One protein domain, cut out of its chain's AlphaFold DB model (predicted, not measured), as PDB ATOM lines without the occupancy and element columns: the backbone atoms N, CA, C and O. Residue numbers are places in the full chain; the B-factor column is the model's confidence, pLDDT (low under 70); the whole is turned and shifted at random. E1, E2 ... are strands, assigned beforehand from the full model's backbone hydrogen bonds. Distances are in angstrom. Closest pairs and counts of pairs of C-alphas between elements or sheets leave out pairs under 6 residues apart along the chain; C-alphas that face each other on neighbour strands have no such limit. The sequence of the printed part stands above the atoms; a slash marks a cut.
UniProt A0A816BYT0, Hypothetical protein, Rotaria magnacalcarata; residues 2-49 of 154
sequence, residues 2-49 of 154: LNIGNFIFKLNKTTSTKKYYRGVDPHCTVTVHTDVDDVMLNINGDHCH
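AT A GLANCE: This is residues 2 to 49 of the 154 residues of the protein "Hypothetical protein" of Rotaria magnacalcarata (UniProt A0A816BYT0). A single sheet of five strands, strongly twisted, curls like part of a barrel that stays open between its edge strands E1 and E5. It is a meander, each strand the antiparallel neighbour of the one before, in the order E1 E2 E3 E4 E5. The printed part has 48 residues, no named helix, and is all strand by class. It is compact, with a radius of gyration of the C-alphas of 10.2 A, yet elongated, spanning 31 by 18 by 15 A.

IN THESE COORDINATES: Find C-alpha 7 at (250.815, 311.242, 204.202); from there E2, residues 7 to 14, runs 19.8 A. Beside it are E1, residues 2 to 4, 6.7 A, and E3, residues 18 to 23, 16.7 A. E4, residues 31 to 35, runs 13.7 A; E5, residues 40 to 44, runs 11.7 A to C-alpha 44 at (258.728, 312.456, 214.703).

HOW THE PARTS SIT: Look at E2's staggered pairing: residues 7 to 9 pair with E1, where N 9 and O 2 are 2.8 A apart, and residues 9 to 14 with E3, where N 10 and O 22 are 2.8 A apart. Next, N 21 of E3 and O 32 of E4 are 2.8 A apart, and N 33 of E4 and O 42 of E5 2.8 A, each within hydrogen-bond range. E1 and E5 are apart.

THE WHOLE: The C-alphas farthest apart, of Ser 16 and His 49, are 31.6 A apart. The printed part has no cut, no link is long, and no printed residue is under 70 in pLDDT.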
ATOM      1  N   LEU A   2     257.149 305.766 200.995       85.00
ATOM      2  CA  LEU A   2     256.450 305.213 202.155       85.00
ATOM      3  C   LEU A   2     255.146 305.988 202.360       85.00
ATOM      4  O   LEU A   2     255.163 307.215 202.325       85.00
ATOM      5  N   ASN A   3     254.037 305.277 202.557       85.06
ATOM      6  CA  ASN A   3     252.711 305.867 202.731       85.06
ATOM      7  C   ASN A   3     252.180 305.479 204.112       85.06
ATOM      8  O   ASN A   3     252.075 304.288 204.401       85.06
ATOM      9  N   ILE A   4     251.844 306.461 204.948       82.44
ATOM     10  CA  ILE A   4     251.314 306.236 206.300       82.44
ATOM     11  C   ILE A   4     250.084 307.117 206.458       82.44
ATOM     12  O   ILE A   4     250.183 308.340 206.369       82.44
ATOM     13  N   GLY A   5     248.921 306.490 206.646       82.75
ATOM     14  CA  GLY A   5     247.638 307.190 206.628       82.75
ATOM     15  C   GLY A   5     247.470 308.004 205.344       82.75
ATOM     16  O   GLY A   5     247.616 307.470 204.239       82.75
ATOM     17  N   ASN A   6     247.236 309.305 205.519       83.31
ATOM     18  CA  ASN A   6     247.094 310.275 204.440       83.31
ATOM     19  C   ASN A   6     248.383 311.079 204.198       83.31
ATOM     20  O   ASN A   6     248.325 312.212 203.752       83.31
ATOM     21  N   PHE A   7     249.566 310.528 204.463       84.88
ATOM     22  CA  PHE A   7     250.815 311.242 204.202       84.88
ATOM     23  C   PHE A   7     251.810 310.389 203.430       84.88
ATOM     24  O   PHE A   7     251.882 309.163 203.567       84.88
ATOM     25  N   ILE A   8     252.582 311.071 202.583       87.75
ATOM     26  CA  ILE A   8     253.565 310.457 201.698       87.75
ATOM     27  C   ILE A   8     254.954 310.911 202.113       87.75
ATOM     28  O   ILE A   8     255.241 312.105 202.223       87.75
ATOM     29  N   PHE A   9     255.838 309.932 202.257       89.19
ATOM     30  CA  PHE A   9     257.210 310.135 202.666       89.19
ATOM     31  C   PHE A   9     258.186 309.640 201.599       89.19
ATOM     32  O   PHE A   9     258.056 308.554 201.012       89.19
ATOM     33  N   LYS A  10     259.216 310.447 201.359       91.00
ATOM     34  CA  LYS A  10     260.339 310.120 200.486       91.00
ATOM     35  C   LYS A  10     261.483 309.564 201.323       91.00
ATOM     36  O   LYS A  10     261.808 310.102 202.380       91.00
ATOM     37  N   LEU A  11     262.111 308.501 200.826       92.44
ATOM     38  CA  LEU A  11     263.333 307.975 201.423       92.44
ATOM     39  C   LEU A  11     264.420 309.051 201.336       92.44
ATOM     40  O   LEU A  11     264.736 309.534 200.249       92.44
ATOM     41  N   ASN A  12     264.953 309.434 202.488       92.19
ATOM     42  CA  ASN A  12     265.988 310.448 202.619       92.19
ATOM     43  C   ASN A  12     267.369 309.806 202.780       92.19
ATOM     44  O   ASN A  12     268.325 310.210 202.126       92.19
ATOM     45  N   LYS A  13     267.479 308.805 203.657       91.56
ATOM     46  CA  LYS A  13     268.742 308.115 203.931       91.56
ATOM     47  C   LYS A  13     268.479 306.667 204.309       91.56
ATOM     48  O   LYS A  13     267.555 306.390 205.064       91.56
ATOM     49  N   THR A  14     269.350 305.775 203.864       93.62
ATOM     50  CA  THR A  14     269.412 304.398 204.358       93.62
ATOM     51  C   THR A  14     270.735 304.195 205.078       93.62
ATOM     52  O   THR A  14     271.772 304.718 204.672       93.62
ATOM     53  N   THR A  15     270.682 303.470 206.182       92.62
ATOM     54  CA  THR A  15     271.836 302.991 206.949       92.62
ATOM     55  C   THR A  15     271.786 301.467 206.996       92.62
ATOM     56  O   THR A  15     270.806 300.878 206.547       92.62
ATOM     57  N   SER A  16     272.812 300.825 207.552       91.56
ATOM     58  CA  SER A  16     272.841 299.364 207.701       91.56
ATOM     59  C   SER A  16     271.709 298.810 208.570       91.56
ATOM     60  O   SER A  16     271.399 297.634 208.450       91.56
ATOM     61  N   THR A  17     271.103 299.636 209.428       91.69
ATOM     62  CA  THR A  17     270.089 299.201 210.402       91.69
ATOM     63  C   THR A  17     268.757 299.930 210.281       91.69
ATOM     64  O   THR A  17     267.806 299.571 210.953       91.69
ATOM     65  N   LYS A  18     268.685 301.049 209.552       93.88
ATOM     66  CA  LYS A  18     267.493 301.914 209.536       93.88
ATOM     67  C   LYS A  18     267.321 302.615 208.202       93.88
ATOM     68  O   LYS A  18     268.306 303.032 207.582       93.88
ATOM     69  N   LYS A  19     266.070 302.851 207.825       94.06
ATOM     70  CA  LYS A  19     265.678 303.744 206.732       94.06
ATOM     71  C   LYS A  19     265.022 304.993 207.319       94.06
ATOM     72  O   LYS A  19     264.188 304.919 208.215       94.06
ATOM     73  N   TYR A  20     265.430 306.148 206.813       93.06
ATOM     74  CA  TYR A  20     264.973 307.465 207.236       93.06
ATOM     75  C   TYR A  20     264.171 308.088 206.108       93.06
ATOM     76  O   TYR A  20     264.677 308.245 204.993       93.06
ATOM     77  N   TYR A  21     262.958 308.515 206.414       92.88
ATOM     78  CA  TYR A  21     262.037 309.129 205.479       92.88
ATOM     79  C   TYR A  21     261.671 310.542 205.938       92.88
ATOM     80  O   TYR A  21     261.618 310.830 207.134       92.88
ATOM     81  N   ARG A  22     261.429 311.430 204.973       92.50
ATOM     82  CA  ARG A  22     260.944 312.800 205.190       92.50
ATOM     83  C   ARG A  22     259.642 313.004 204.430       92.50
ATOM     84  O   ARG A  22     259.467 312.394 203.371       92.50
ATOM     85  N   GLY A  23     258.755 313.847 204.955       87.38
ATOM     86  CA  GLY A  23     257.565 314.282 204.224       87.38
ATOM     87  C   GLY A  23     257.934 314.827 202.840       87.38
ATOM     88  O   GLY A  23     259.000 315.417 202.657       87.38
ATOM     89  N   VAL A  24     257.095 314.561 201.837       86.44
ATOM     90  CA  VAL A  24     257.311 315.077 200.471       86.44
ATOM     91  C   VAL A  24     257.071 316.585 200.402       86.44
ATOM     92  O   VAL A  24     257.710 317.270 199.600       86.44
ATOM     93  N   ASP A  25     256.166 317.096 201.232       83.88
ATOM     94  CA  ASP A  25     255.809 318.506 201.240       83.88
ATOM     95  C   ASP A  25     256.951 319.360 201.814       83.88
ATOM     96  O   ASP A  25     257.443 319.064 202.904       83.88
ATOM     97  N   PRO A  26     257.389 320.428 201.117       77.62
ATOM     98  CA  PRO A  26     258.562 321.216 201.515       77.62
ATOM     99  C   PRO A  26     258.464 321.836 202.911       77.62
ATOM    100  O   PRO A  26     259.483 322.086 203.549       77.62
ATOM    101  N   HIS A  27     257.239 322.098 203.366       78.75
ATOM    102  CA  HIS A  27     256.957 322.696 204.669       78.75
ATOM    103  C   HIS A  27     256.697 321.648 205.759       78.75
ATOM    104  O   HIS A  27     256.547 322.005 206.919       78.75
ATOM    105  N   CYS A  28     256.684 320.359 205.412       83.25
ATOM    106  CA  CYS A  28     256.471 319.276 206.357       83.25
ATOM    107  C   CYS A  28     257.764 318.932 207.100       83.25
ATOM    108  O   CYS A  28     258.769 318.544 206.499       83.25
ATOM    109  N   THR A  29     257.733 319.035 208.426       86.25
ATOM    110  CA  THR A  29     258.869 318.702 209.298       86.25
ATOM    111  C   THR A  29     258.849 317.249 209.768       86.25
ATOM    112  O   THR A  29     259.803 316.807 210.415       86.25
ATOM    113  N   VAL A  30     257.804 316.487 209.417       88.50
ATOM    114  CA  VAL A  30     257.634 315.107 209.875       88.50
ATOM    115  C   VAL A  30     258.691 314.193 209.272       88.50
ATOM    116  O   VAL A  30     258.958 314.180 208.062       88.50
ATOM    117  N   THR A  31     259.279 313.382 210.142       90.62
ATOM    118  CA  THR A  31     260.271 312.372 209.791       90.62
ATOM    119  C   THR A  31     259.834 311.012 210.294       90.62
ATOM    120  O   THR A  31     259.247 310.888 211.364       90.62
ATOM    121  N   VAL A  32     260.117 309.979 209.508       92.19
ATOM    122  CA  VAL A  32     259.741 308.606 209.838       92.19
ATOM    123  C   VAL A  32     260.964 307.722 209.751       92.19
ATOM    124  O   VAL A  32     261.733 307.811 208.793       92.19
ATOM    125  N   HIS A  33     261.145 306.857 210.741       92.12
ATOM    126  CA  HIS A  33     262.211 305.871 210.769       92.12
ATOM    127  C   HIS A  33     261.609 304.474 210.739       92.12
ATOM    128  O   HIS A  33     260.740 304.149 211.550       92.12
ATOM    129  N   THR A  34     262.118 303.635 209.848       92.75
ATOM    130  CA  THR A  34     261.823 302.202 209.838       92.75
ATOM    131  C   THR A  34     263.110 301.409 210.000       92.75
ATOM    132  O   THR A  34     264.211 301.933 209.793       92.75
ATOM    133  N   ASP A  35     262.970 300.139 210.351       91.19
ATOM    134  CA  ASP A  35     264.041 299.161 210.198       91.19
ATOM    135  C   ASP A  35     264.307 298.889 208.702       91.19
ATOM    136  O   ASP A  35     263.587 299.369 207.813       91.19
ATOM    137  N   VAL A  36     265.356 298.125 208.411       88.62
ATOM    138  CA  VAL A  36     265.687 297.609 207.079       88.62
ATOM    139  C   VAL A  36     264.542 296.760 206.522       88.62
ATOM    140  O   VAL A  36     264.247 296.873 205.330       88.62
ATOM    141  N   ASP A  37     263.841 296.032 207.392       89.62
ATOM    142  CA  ASP A  37     262.663 295.213 207.072       89.62
ATOM    143  C   ASP A  37     261.352 296.021 207.013       89.62
ATOM    144  O   ASP A  37     260.258 295.468 207.088       89.62
ATOM    145  N   ASP A  38     261.446 297.352 206.912       85.81
ATOM    146  CA  ASP A  38     260.312 298.280 206.797       85.81
ATOM    147  C   ASP A  38     259.322 298.251 207.984       85.81
ATOM    148  O   ASP A  38     258.229 298.814 207.915       85.81
ATOM    149  N   VAL A  39     259.740 297.691 209.124       88.38
ATOM    150  CA  VAL A  39     259.011 297.784 210.395       88.38
ATOM    151  C   VAL A  39     259.101 299.211 210.934       88.38
ATOM    152  O   VAL A  39     260.191 299.777 211.049       88.38
ATOM    153  N   MET A  40     257.954 299.803 211.270       89.25
ATOM    154  CA  MET A  40     257.876 301.159 211.814       89.25
ATOM    155  C   MET A  40     258.598 301.244 213.159       89.25
ATOM    156  O   MET A  40     258.212 300.567 214.109       89.25
ATOM    157  N   LEU A  41     259.617 302.100 213.255       88.75
ATOM    158  CA  LEU A  41     260.334 302.327 214.509       88.75
ATOM    159  C   LEU A  41     259.859 303.596 215.198       88.75
ATOM    160  O   LEU A  41     259.695 303.607 216.413       88.75
ATOM    161  N   ASN A  42     259.704 304.685 214.441       89.31
ATOM    162  CA  ASN A  42     259.373 305.976 215.024       89.31
ATOM    163  C   ASN A  42     258.812 306.968 213.997       89.31
ATOM    164  O   ASN A  42     259.234 306.967 212.840       89.31
ATOM    165  N   ILE A  43     257.937 307.862 214.456       89.44
ATOM    166  CA  ILE A  43     257.404 309.001 213.704       89.44
ATOM    167  C   ILE A  43     257.633 310.250 214.558       89.44
ATOM    168  O   ILE A  43     257.191 310.309 215.701       89.44
ATOM    169  N   ASN A  44     258.346 311.231 214.011       88.00
ATOM    170  CA  ASN A  44     258.728 312.456 214.703       88.00
ATOM    171  C   ASN A  44     258.135 313.684 214.018       88.00
ATOM    172  O   ASN A  44     258.390 313.891 212.830       88.00
ATOM    173  N   GLY A  45     257.491 314.545 214.808       83.75
ATOM    174  CA  GLY A  45     256.916 315.816 214.372       83.75
ATOM    175  C   GLY A  45     255.447 315.700 213.979       83.75
ATOM    176  O   GLY A  45     254.923 314.598 213.837       83.75
ATOM    177  N   ASP A  46     254.824 316.854 213.759       81.25
ATOM    178  CA  ASP A  46     253.426 316.963 213.354       81.25
ATOM    179  C   ASP A  46     253.303 317.542 211.947       81.25
ATOM    180  O   ASP A  46     254.071 318.413 211.522       81.25
ATOM    181  N   HIS A  47     252.318 317.042 211.204       80.62
ATOM    182  CA  HIS A  47     252.001 317.565 209.887       80.62
ATOM    183  C   HIS A  47     251.373 318.951 210.035       80.62
ATOM    184  O   HIS A  47     250.288 319.094 210.586       80.62
ATOM    185  N   CYS A  48     252.034 319.976 209.502       79.69
ATOM    186  CA  CYS A  48     251.504 321.342 209.472       79.69
ATOM    187  C   CYS A  48     250.685 321.640 208.202       79.69
ATOM    188  O   CYS A  48     250.484 322.800 207.850       79.69
ATOM    189  N   HIS A  49     250.271 320.603 207.474       79.88
ATOM    190  CA  HIS A  49     249.537 320.712 206.221       79.88
ATOM    191  C   HIS A  49     248.441 319.647 206.162       79.88
ATOM    192  O   HIS A  49     248.627 318.530 206.651       79.88
TER     193      HIS A  49